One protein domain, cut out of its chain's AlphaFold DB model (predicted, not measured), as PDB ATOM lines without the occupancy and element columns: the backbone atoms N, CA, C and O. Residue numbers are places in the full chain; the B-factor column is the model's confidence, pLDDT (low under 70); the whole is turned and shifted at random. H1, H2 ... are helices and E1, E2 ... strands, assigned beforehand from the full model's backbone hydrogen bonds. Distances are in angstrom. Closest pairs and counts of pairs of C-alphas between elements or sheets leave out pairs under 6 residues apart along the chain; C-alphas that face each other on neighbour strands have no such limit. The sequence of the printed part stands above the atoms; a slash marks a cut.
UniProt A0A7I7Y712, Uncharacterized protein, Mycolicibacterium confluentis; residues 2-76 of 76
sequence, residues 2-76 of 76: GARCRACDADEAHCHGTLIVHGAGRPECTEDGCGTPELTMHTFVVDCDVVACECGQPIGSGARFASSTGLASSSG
ATOM      1  N   GLY A   2     199.504 144.484 127.896       63.94
ATOM      2  CA  GLY A   2     199.228 145.477 126.850       63.94
ATOM      3  C   GLY A   2     197.863 145.214 126.215       63.94
ATOM      4  O   GLY A   2     197.472 144.054 126.080       63.94
ATOM      5  N   ALA A   3     197.119 146.270 125.883       78.69
ATOM      6  CA  ALA A   3     195.863 146.127 125.156       78.69
ATOM      7  C   ALA A   3     196.139 145.476 123.793       78.69
ATOM      8  O   ALA A   3     197.056 145.888 123.080       78.69
ATOM      9  N   ARG A   4     195.361 144.450 123.446       84.94
ATOM     10  CA  ARG A   4     195.440 143.798 122.138       84.94
ATOM     11  C   ARG A   4     194.936 144.783 121.079       84.94
ATOM     12  O   ARG A   4     193.959 145.495 121.310       84.94
ATOM     13  N   CYS A   5     195.655 144.906 119.966       90.00
ATOM     14  CA  CYS A   5     195.233 145.782 118.880       90.00
ATOM     15  C   CYS A   5     194.147 145.092 118.041       90.00
ATOM     16  O   CYS A   5     194.038 143.866 118.020       90.00
ATOM     17  N   ARG A   6     193.372 145.882 117.293       90.50
ATOM     18  CA  ARG A   6     192.262 145.373 116.472       90.50
ATOM     19  C   ARG A   6     192.687 144.275 115.490       90.50
ATOM     20  O   ARG A   6     191.934 143.332 115.294       90.50
ATOM     21  N   ALA A   7     193.865 144.402 114.881       89.62
ATOM     22  CA  ALA A   7     194.367 143.419 113.923       89.62
ATOM     23  C   ALA A   7     194.716 142.087 114.608       89.62
ATOM     24  O   ALA A   7     194.376 141.028 114.093       89.62
ATOM     25  N   CYS A   8     195.280 142.125 115.822       90.81
ATOM     26  CA  CYS A   8     195.449 140.926 116.644       90.81
ATOM     27  C   CYS A   8     194.106 140.280 116.993       90.81
ATOM     28  O   CYS A   8     193.995 139.059 116.976       90.81
ATOM     29  N   ASP A   9     193.085 141.076 117.318       93.00
ATOM     30  CA  ASP A   9     191.745 140.549 117.603       93.00
ATOM     31  C   ASP A   9     191.043 139.958 116.379       93.00
ATOM     32  O   ASP A   9     190.223 139.056 116.533       93.00
ATOM     33  N   ALA A  10     191.408 140.409 115.180       92.81
ATOM     34  CA  ALA A  10     190.939 139.863 113.912       92.81
ATOM     35  C   ALA A  10     191.793 138.692 113.379       92.81
ATOM     36  O   ALA A  10     191.475 138.173 112.314       92.81
ATOM     37  N   ASP A  11     192.847 138.282 114.097       89.25
ATOM     38  CA  ASP A  11     193.828 137.271 113.658       89.25
ATOM     39  C   ASP A  11     194.486 137.607 112.303       89.25
ATOM     40  O   ASP A  11     194.828 136.743 111.500       89.25
ATOM     41  N   GLU A  12     194.639 138.901 112.022       90.12
ATOM     42  CA  GLU A  12     195.188 139.371 110.756       90.12
ATOM     43  C   GLU A  12     196.715 139.231 110.748       90.12
ATOM     44  O   GLU A  12     197.382 139.402 111.772       90.12
ATOM     45  N   ALA A  13     197.299 138.945 109.588       88.44
ATOM     46  CA  ALA A  13     198.747 138.867 109.440       88.44
ATOM     47  C   ALA A  13     199.340 140.288 109.408       88.44
ATOM     48  O   ALA A  13     199.213 140.995 108.411       88.44
ATOM     49  N   HIS A  14     199.956 140.723 110.510       91.06
ATOM     50  CA  HIS A  14     200.506 142.074 110.652       91.06
ATOM     51  C   HIS A  14     201.699 142.107 111.613       91.06
ATOM     52  O   HIS A  14     201.890 141.199 112.424       91.06
ATOM     53  N   CYS A  15     202.481 143.183 111.543       92.31
ATOM     54  CA  CYS A  15     203.560 143.474 112.479       92.31
ATOM     55  C   CYS A  15     203.264 144.754 113.280       92.31
ATOM     56  O   CYS A  15     202.605 145.671 112.783       92.31
ATOM     57  N   HIS A  16     203.744 144.823 114.526       91.44
ATOM     58  CA  HIS A  16     203.650 146.027 115.373       91.44
ATOM     59  C   HIS A  16     204.888 146.914 115.289       91.44
ATOM     60  O   HIS A  16     204.854 148.061 115.733       91.44
ATOM     61  N   GLY A  17     205.969 146.394 114.714       92.19
ATOM     62  CA  GLY A  17     207.203 147.134 114.539       92.19
ATOM     63  C   GLY A  17     207.114 148.192 113.449       92.19
ATOM     64  O   GLY A  17     206.233 148.190 112.587       92.19
ATOM     65  N   THR A  18     208.084 149.095 113.484       94.31
ATOM     66  CA  THR A  18     208.346 150.033 112.396       94.31
ATOM     67  C   THR A  18     209.338 149.390 111.441       94.31
ATOM     68  O   THR A  18     210.378 148.903 111.883       94.31
ATOM     69  N   LEU A  19     209.038 149.395 110.141       95.00
ATOM     70  CA  LEU A  19     210.005 148.973 109.133       95.00
ATOM     71  C   LEU A  19     210.914 150.147 108.782       95.00
ATOM     72  O   LEU A  19     210.446 151.200 108.364       95.00
ATOM     73  N   ILE A  20     212.213 149.961 108.925       93.75
ATOM     74  CA  ILE A  20     213.244 150.922 108.569       93.75
ATOM     75  C   ILE A  20     213.858 150.463 107.251       93.75
ATOM     76  O   ILE A  20     214.445 149.386 107.165       93.75
ATOM     77  N   VAL A  21     213.713 151.274 106.210       93.25
ATOM     78  CA  VAL A  21     214.326 151.041 104.902       93.25
ATOM     79  C   VAL A  21     215.609 151.855 104.829       93.25
ATOM     80  O   VAL A  21     215.591 153.081 104.744       93.25
ATOM     81  N   HIS A  22     216.737 151.155 104.877       91.50
ATOM     82  CA  HIS A  22     218.052 151.756 104.705       91.50
ATOM     83  C   HIS A  22     218.366 151.928 103.215       91.50
ATOM     84  O   HIS A  22     218.210 150.976 102.454       91.50
ATOM     85  N   GLY A  23     218.896 153.085 102.810       82.69
ATOM     86  CA  GLY A  23     219.141 153.408 101.395       82.69
ATOM     87  C   GLY A  23     219.976 152.394 100.604       82.69
ATOM     88  O   GLY A  23     219.723 152.147  99.429       82.69
ATOM     89  N   ALA A  24     220.950 151.751 101.255       78.12
ATOM     90  CA  ALA A  24     221.764 150.678 100.666       78.12
ATOM     91  C   ALA A  24     221.696 149.357 101.456       78.12
ATOM     92  O   ALA A  24     222.435 148.416 101.166       78.12
ATOM     93  N   GLY A  25     220.859 149.295 102.495       79.50
ATOM     94  CA  GLY A  25     220.821 148.183 103.441       79.50
ATOM     95  C   GLY A  25     219.602 147.288 103.257       79.50
ATOM     96  O   GLY A  25     218.669 147.596 102.521       79.50
ATOM     97  N   ARG A  26     219.598 146.155 103.966       84.56
ATOM     98  CA  ARG A  26     218.378 145.353 104.097       84.56
ATOM     99  C   ARG A  26     217.383 146.102 104.983       84.56
ATOM    100  O   ARG A  26     217.825 146.654 105.985       84.56
ATOM    101  N   PRO A  27     216.081 146.081 104.675       91.19
ATOM    102  CA  PRO A  27     215.092 146.643 105.576       91.19
ATOM    103  C   PRO A  27     215.103 145.896 106.914       91.19
ATOM    104  O   PRO A  27     215.262 144.669 106.959       91.19
ATOM    105  N   GLU A  28     214.940 146.651 107.991       92.06
ATOM    106  CA  GLU A  28     214.958 146.167 109.367       92.06
ATOM    107  C   GLU A  28     213.627 146.489 110.038       92.06
ATOM    108  O   GLU A  28     213.129 147.603 109.929       92.06
ATOM    109  N   CYS A  29     213.036 145.520 110.730       95.00
ATOM    110  CA  CYS A  29     211.884 145.785 111.578       95.00
ATOM    111  C   CYS A  29     212.352 145.960 113.023       95.00
ATOM    112  O   CYS A  29     213.145 145.159 113.510       95.00
ATOM    113  N   THR A  30     211.823 146.970 113.713       92.69
ATOM    114  CA  THR A  30     212.132 147.217 115.129       92.69
ATOM    115  C   THR A  30     211.505 146.201 116.088       92.69
ATOM    116  O   THR A  30     211.781 146.267 117.280       92.69
ATOM    117  N   GLU A  31     210.602 145.340 115.610       92.19
ATOM    118  CA  GLU A  31     209.945 144.326 116.439       92.19
ATOM    119  C   GLU A  31     210.779 143.048 116.525       92.19
ATOM    120  O   GLU A  31     211.187 142.473 115.507       92.19
ATOM    121  N   ASP A  32     210.967 142.570 117.753       88.12
ATOM    122  CA  ASP A  32     211.742 141.370 118.034       88.12
ATOM    123  C   ASP A  32     211.082 140.131 117.416       88.12
ATOM    124  O   ASP A  32     209.906 139.829 117.624       88.12
ATOM    125  N   GLY A  33     211.868 139.367 116.656       84.50
ATOM    126  CA  GLY A  33     211.395 138.137 116.020       84.50
ATOM    127  C   GLY A  33     210.549 138.349 114.761       84.50
ATOM    128  O   GLY A  33     210.000 137.374 114.242       84.50
ATOM    129  N   CYS A  34     210.467 139.571 114.221       91.75
ATOM    130  CA  CYS A  34     209.858 139.793 112.913       91.75
ATOM    131  C   CYS A  34     210.647 139.053 111.813       91.75
ATOM    132  O   CYS A  34     211.758 139.432 111.442       91.75
ATOM    133  N   GLY A  35     210.062 137.977 111.281       85.56
ATOM    134  CA  GLY A  35     210.648 137.177 110.200       85.56
ATOM    135  C   GLY A  35     210.355 137.703 108.791       85.56
ATOM    136  O   GLY A  35     210.913 137.191 107.824       85.56
ATOM    137  N   THR A  36     209.483 138.708 108.664       85.56
ATOM    138  CA  THR A  36     208.944 139.184 107.381       85.56
ATOM    139  C   THR A  36     209.128 140.695 107.232       85.56
ATOM    140  O   THR A  36     208.139 141.423 107.308       85.56
ATOM    141  N   PRO A  37     210.359 141.205 107.017       81.56
ATOM    142  CA  PRO A  37     210.641 142.633 106.814       81.56
ATOM    143  C   PRO A  37     210.175 143.136 105.428       81.56
ATOM    144  O   PRO A  37     210.898 143.826 104.716       81.56
ATOM    145  N   GLU A  38     208.970 142.749 105.014       86.00
ATOM    146  CA  GLU A  38     208.319 143.153 103.769       86.00
ATOM    147  C   GLU A  38     207.416 144.362 104.032       86.00
ATOM    148  O   GLU A  38     206.763 144.436 105.078       86.00
ATOM    149  N   LEU A  39     207.328 145.296 103.076       84.38
ATOM    150  CA  LEU A  39     206.508 146.506 103.239       84.38
ATOM    151  C   LEU A  39     205.035 146.188 103.531       84.38
ATOM    152  O   LEU A  39     204.397 146.902 104.293       84.38
ATOM    153  N   THR A  40     204.491 145.110 102.967       86.75
ATOM    154  CA  THR A  40     203.069 144.760 103.105       86.75
ATOM    155  C   THR A  40     202.666 144.412 104.542       86.75
ATOM    156  O   THR A  40     201.515 144.619 104.910       86.75
ATOM    157  N   MET A  41     203.601 143.927 105.365       87.94
ATOM    158  CA  MET A  41     203.334 143.536 106.758       87.94
ATOM    159  C   MET A  41     203.456 144.708 107.742       87.94
ATOM    160  O   MET A  41     203.101 144.570 108.915       87.94
ATOM    161  N   HIS A  42     203.952 145.857 107.273       94.00
ATOM    162  CA  HIS A  42     204.281 147.008 108.102       94.00
ATOM    163  C   HIS A  42     203.483 148.226 107.660       94.00
ATOM    164  O   HIS A  42     203.708 148.803 106.601       94.00
ATOM    165  N   THR A  43     202.561 148.657 108.519       91.19
ATOM    166  CA  THR A  43     201.782 149.881 108.274       91.19
ATOM    167  C   THR A  43     202.658 151.130 108.334       91.19
ATOM    168  O   THR A  43     202.383 152.108 107.640       91.19
ATOM    169  N   PHE A  44     203.703 151.115 109.166       92.25
ATOM    170  CA  PHE A  44     204.582 152.258 109.346       92.25
ATOM    171  C   PHE A  44     205.991 151.946 108.851       92.25
ATOM    172  O   PHE A  44     206.636 151.001 109.314       92.25
ATOM    173  N   VAL A  45     206.442 152.760 107.896       94.75
ATOM    174  CA  VAL A  45     207.733 152.621 107.230       94.75
ATOM    175  C   VAL A  45     208.493 153.937 107.345       94.75
ATOM    176  O   VAL A  45     207.964 154.999 107.016       94.75
ATOM    177  N   VAL A  46     209.738 153.855 107.801       93.50
ATOM    178  CA  VAL A  46     210.696 154.958 107.814       93.50
ATOM    179  C   VAL A  46     211.699 154.723 106.698       93.50
ATOM    180  O   VAL A  46     212.388 153.709 106.683       93.50
ATOM    181  N   ASP A  47     211.796 155.680 105.783       92.25
ATOM    182  CA  ASP A  47     212.810 155.686 104.734       92.25
ATOM    183  C   ASP A  47     214.000 156.550 105.170       92.25
ATOM    184  O   ASP A  47     213.851 157.747 105.438       92.25
ATOM    185  N   CYS A  48     215.177 155.932 105.282       91.88
ATOM    186  CA  CYS A  48     216.381 156.583 105.790       91.88
ATOM    187  C   CYS A  48     216.939 157.669 104.866       91.88
ATOM    188  O   CYS A  48     217.535 158.617 105.383       91.88
ATOM    189  N   ASP A  49     216.752 157.555 103.549       89.00
ATOM    190  CA  ASP A  49     217.160 158.592 102.598       89.00
ATOM    191  C   ASP A  49     216.267 159.824 102.747       89.00
ATOM    192  O   ASP A  49     216.758 160.953 102.773       89.00
ATOM    193  N   VAL A  50     214.961 159.615 102.932       92.19
ATOM    194  CA  VAL A  50     214.003 160.711 103.126       92.19
ATOM    195  C   VAL A  50     214.242 161.447 104.444       92.19
ATOM    196  O   VAL A  50     214.189 162.676 104.472       92.19
ATOM    197  N   VAL A  51     214.513 160.730 105.540       91.31
ATOM    198  CA  VAL A  51     214.754 161.362 106.853       91.31
ATOM    199  C   VAL A  51     216.202 161.818 107.062       91.31
ATOM    200  O   VAL A  51     216.506 162.368 108.117       91.31
ATOM    201  N   ALA A  52     217.090 161.597 106.085       88.88
ATOM    202  CA  ALA A  52     218.524 161.877 106.179       88.88
ATOM    203  C   ALA A  52     219.182 161.250 107.430       88.88
ATOM    204  O   ALA A  52     219.906 161.904 108.181       88.88
ATOM    205  N   CYS A  53     218.905 159.966 107.666       86.88
ATOM    206  CA  CYS A  53     219.463 159.210 108.788       86.88
ATOM    207  C   CYS A  53     220.964 158.928 108.603       86.88
ATOM    208  O   CYS A  53     221.425 158.577 107.517       86.88
ATOM    209  N   GLU A  54     221.733 158.974 109.695       83.81
ATOM    210  CA  GLU A  54     223.177 158.682 109.680       83.81
ATOM    211  C   GLU A  54     223.510 157.180 109.641       83.81
ATOM    212  O   GLU A  54     224.669 156.783 109.599       83.81
ATOM    213  N   CYS A  55     222.500 156.317 109.615       82.38
ATOM    214  CA  CYS A  55     222.636 154.862 109.593       82.38
ATOM    215  C   CYS A  55     223.399 154.314 108.370       82.38
ATOM    216  O   CYS A  55     223.971 153.231 108.449       82.38
ATOM    217  N   GLY A  56     223.439 155.049 107.251       72.06
ATOM    218  CA  GLY A  56     224.256 154.701 106.081       72.06
ATOM    219  C   GLY A  56     225.720 155.152 106.167       72.06
ATOM    220  O   GLY A  56     226.506 154.852 105.270       72.06
ATOM    221  N   GLN A  57     226.098 155.898 107.209       73.75
ATOM    222  CA  GLN A  57     227.464 156.381 107.381       73.75
ATOM    223  C   GLN A  57     228.373 155.246 107.894       73.75
ATOM    224  O   GLN A  57     227.935 154.420 108.698       73.75
ATOM    225  N   PRO A  58     229.654 155.193 107.478       68.50
ATOM    226  CA  PRO A  58     230.608 154.239 108.033       68.50
ATOM    227  C   PRO A  58     230.663 154.343 109.560       68.50
ATOM    228  O   PRO A  58     230.698 155.446 110.108       68.50
ATOM    229  N   ILE A  59     230.729 153.209 110.260       67.62
ATOM    230  CA  ILE A  59     230.913 153.212 111.716       67.62
ATOM    231  C   ILE A  59     232.237 153.922 112.031       67.62
ATOM    232  O   ILE A  59     233.301 153.490 111.594       67.62
ATOM    233  N   GLY A  60     232.163 155.032 112.771       62.25
ATOM    234  CA  GLY A  60     233.305 155.914 113.051       62.25
ATOM    235  C   GLY A  60     233.242 157.272 112.349       62.25
ATOM    236  O   GLY A  60     233.926 158.201 112.778       62.25
ATOM    237  N   SER A  61     232.351 157.441 111.370       60.47
ATOM    238  CA  SER A  61     231.950 158.736 110.808       60.47
ATOM    239  C   SER A  61     231.015 159.461 111.773       60.47
ATOM    240  O   SER A  61     229.903 159.839 111.432       60.47
ATOM    241  N   GLY A  62     231.443 159.618 113.024       58.88
ATOM    242  CA  GLY A  62     230.781 160.515 113.951       58.88
ATOM    243  C   GLY A  62     231.012 161.940 113.475       58.88
ATOM    244  O   GLY A  62     231.901 162.615 113.996       58.88
ATOM    245  N   ALA A  63     230.212 162.410 112.517       58.38
ATOM    246  CA  ALA A  63     229.985 163.829 112.315       58.38
ATOM    247  C   ALA A  63     229.186 164.316 113.526       58.38
ATOM    248  O   ALA A  63     227.998 164.605 113.466       58.38
ATOM    249  N   ARG A  64     229.863 164.371 114.681       59.78
ATOM    250  CA  ARG A  64     229.381 165.109 115.841       59.78
ATOM    251  C   ARG A  64     229.000 166.469 115.295       59.78
ATOM    252  O   ARG A  64     229.857 167.097 114.675       59.78
ATOM    253  N   PHE A  65     227.742 166.869 115.474       52.84
ATOM    254  CA  PHE A  65     227.260 168.193 115.108       52.84
ATOM    255  C   PHE A  65     228.343 169.185 115.522       52.84
ATOM    256  O   PHE A  65     228.611 169.346 116.717       52.84
ATOM    257  N   ALA A  66     229.058 169.751 114.550       58.62
ATOM    258  CA  ALA A  66     230.032 170.786 114.820       58.62
ATOM    259  C   ALA A  66     229.195 172.007 115.190       58.62
ATOM    260  O   ALA A  66     228.892 172.841 114.342       58.62
ATOM    261  N   SER A  67     228.731 172.048 116.441       53.03
ATOM    262  CA  SER A  67     228.128 173.221 117.040       53.03
ATOM    263  C   SER A  67     229.158 174.322 116.880       53.03
ATOM    264  O   SER A  67     230.184 174.342 117.559       53.03
ATOM    265  N   SER A  68     228.920 175.192 115.906       60.94
ATOM    266  CA  SER A  68     229.775 176.307 115.527       60.94
ATOM    267  C   SER A  68     229.698 177.416 116.576       60.94
ATOM    268  O   SER A  68     229.402 178.566 116.268       60.94
ATOM    269  N   THR A  69     229.936 177.087 117.842       58.84
ATOM    270  CA  THR A  69     230.155 178.069 118.898       58.84
ATOM    271  C   THR A  69     231.649 178.315 119.026       58.84
ATOM    272  O   THR A  69     232.332 177.700 119.835       58.84
ATOM    273  N   GLY A  70     232.121 179.230 118.176       54.81
ATOM    274  CA  GLY A  70     233.134 180.222 118.525       54.81
ATOM    275  C   GLY A  70     234.532 179.704 118.838       54.81
ATOM    276  O   GLY A  70     234.885 179.484 119.992       54.81
ATOM    277  N   LEU A  71     235.381 179.669 117.813       57.22
ATOM    278  CA  LEU A  71     236.825 179.753 118.001       57.22
ATOM    279  C   LEU A  71     237.130 181.159 118.539       57.22
ATOM    280  O   LEU A  71     237.089 182.145 117.809       57.22
ATOM    281  N   ALA A  72     237.342 181.244 119.853       55.12
ATOM    282  CA  ALA A  72     237.812 182.448 120.514       55.12
ATOM    283  C   ALA A  72     239.244 182.739 120.046       55.12
ATOM    284  O   ALA A  72     240.171 181.973 120.317       55.12
ATOM    285  N   SER A  73     239.408 183.852 119.333       55.59
ATOM    286  CA  SER A  73     240.703 184.431 119.002       55.59
ATOM    287  C   SER A  73     241.508 184.662 120.279       55.59
ATOM    288  O   SER A  73     241.150 185.496 121.107       55.59
ATOM    289  N   SER A  74     242.611 183.936 120.427       56.72
ATOM    290  CA  SER A  74     243.694 184.288 121.342       56.72
ATOM    291  C   SER A  74     244.891 184.699 120.496       56.72
ATOM    292  O   SER A  74     245.658 183.877 120.004       56.72
ATOM    293  N   SER A  75     245.017 186.005 120.291       60.59
ATOM    294  CA  SER A  75     246.253 186.634 119.839       60.59
ATOM    295  C   SER A  75     246.607 187.679 120.884       60.59
ATOM    296  O   SER A  75     245.970 188.731 120.953       60.59
ATOM    297  N   GLY A  76     247.535 187.297 121.762       47.94
ATOM    298  CA  GLY A  76     248.365 188.232 122.517       47.94
ATOM    299  C   GLY A  76     249.549 188.687 121.678       47.94
ATOM    300  O   GLY A  76     249.818 188.032 120.643       47.94
TER     301      GLY A  76
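Overview. This is residues 2 to 76 of the 76 residues of an uncharacterized protein of Mycolicibacterium confluentis (UniProt A0A7I7Y712). There is little regular structure: a loop-built body around two short side-by-side strands, E1 and E2, with the short helix H1 at one end and residues 64 to 76 sticking out as a tail at the other. The 75 printed residues hold H1, E1 and E2 in that order; the sheet, E1 then E2, is parallel, and the class is mixed, with only 10 residues in named elements. The whole is extended, radius of gyration of the C-alphas 20.2 A, spanning 75 by 29 by 20 A.

Along the chain. Find C-alpha 6 at (192.262, 145.373, 116.472); H1 runs from there to residue 9, 5.0 A. E1, residues 19 to 21, and E2, residues 45 to 47, each measure 6.4 A; E2 ends at C-alpha 47, (212.810, 155.686, 104.734).

Arrangement. Look between E1 and E2, parallel at 19 degrees: C-alphas 19 and 45 face each other at 4.7 A, and N 21 and O 46 are within hydrogen-bond range at 2.8 A. Residues 19 to 20 of E1 also pair antiparallel with residues 28 to 29. H1, too short for an O i to N i+4 pair, has its one O i to N i+3 pair within range; H1 and E2 are apart.

Size, cuts and confidence. The C-alphas of Ala 10 and Gly 76, the two farthest apart, are 75.6 A apart. The printed part has no cut; the link from E1 to E2 is long. In the B-factor column, pLDDT is under 70 at residue 2 and residues 58 to 76.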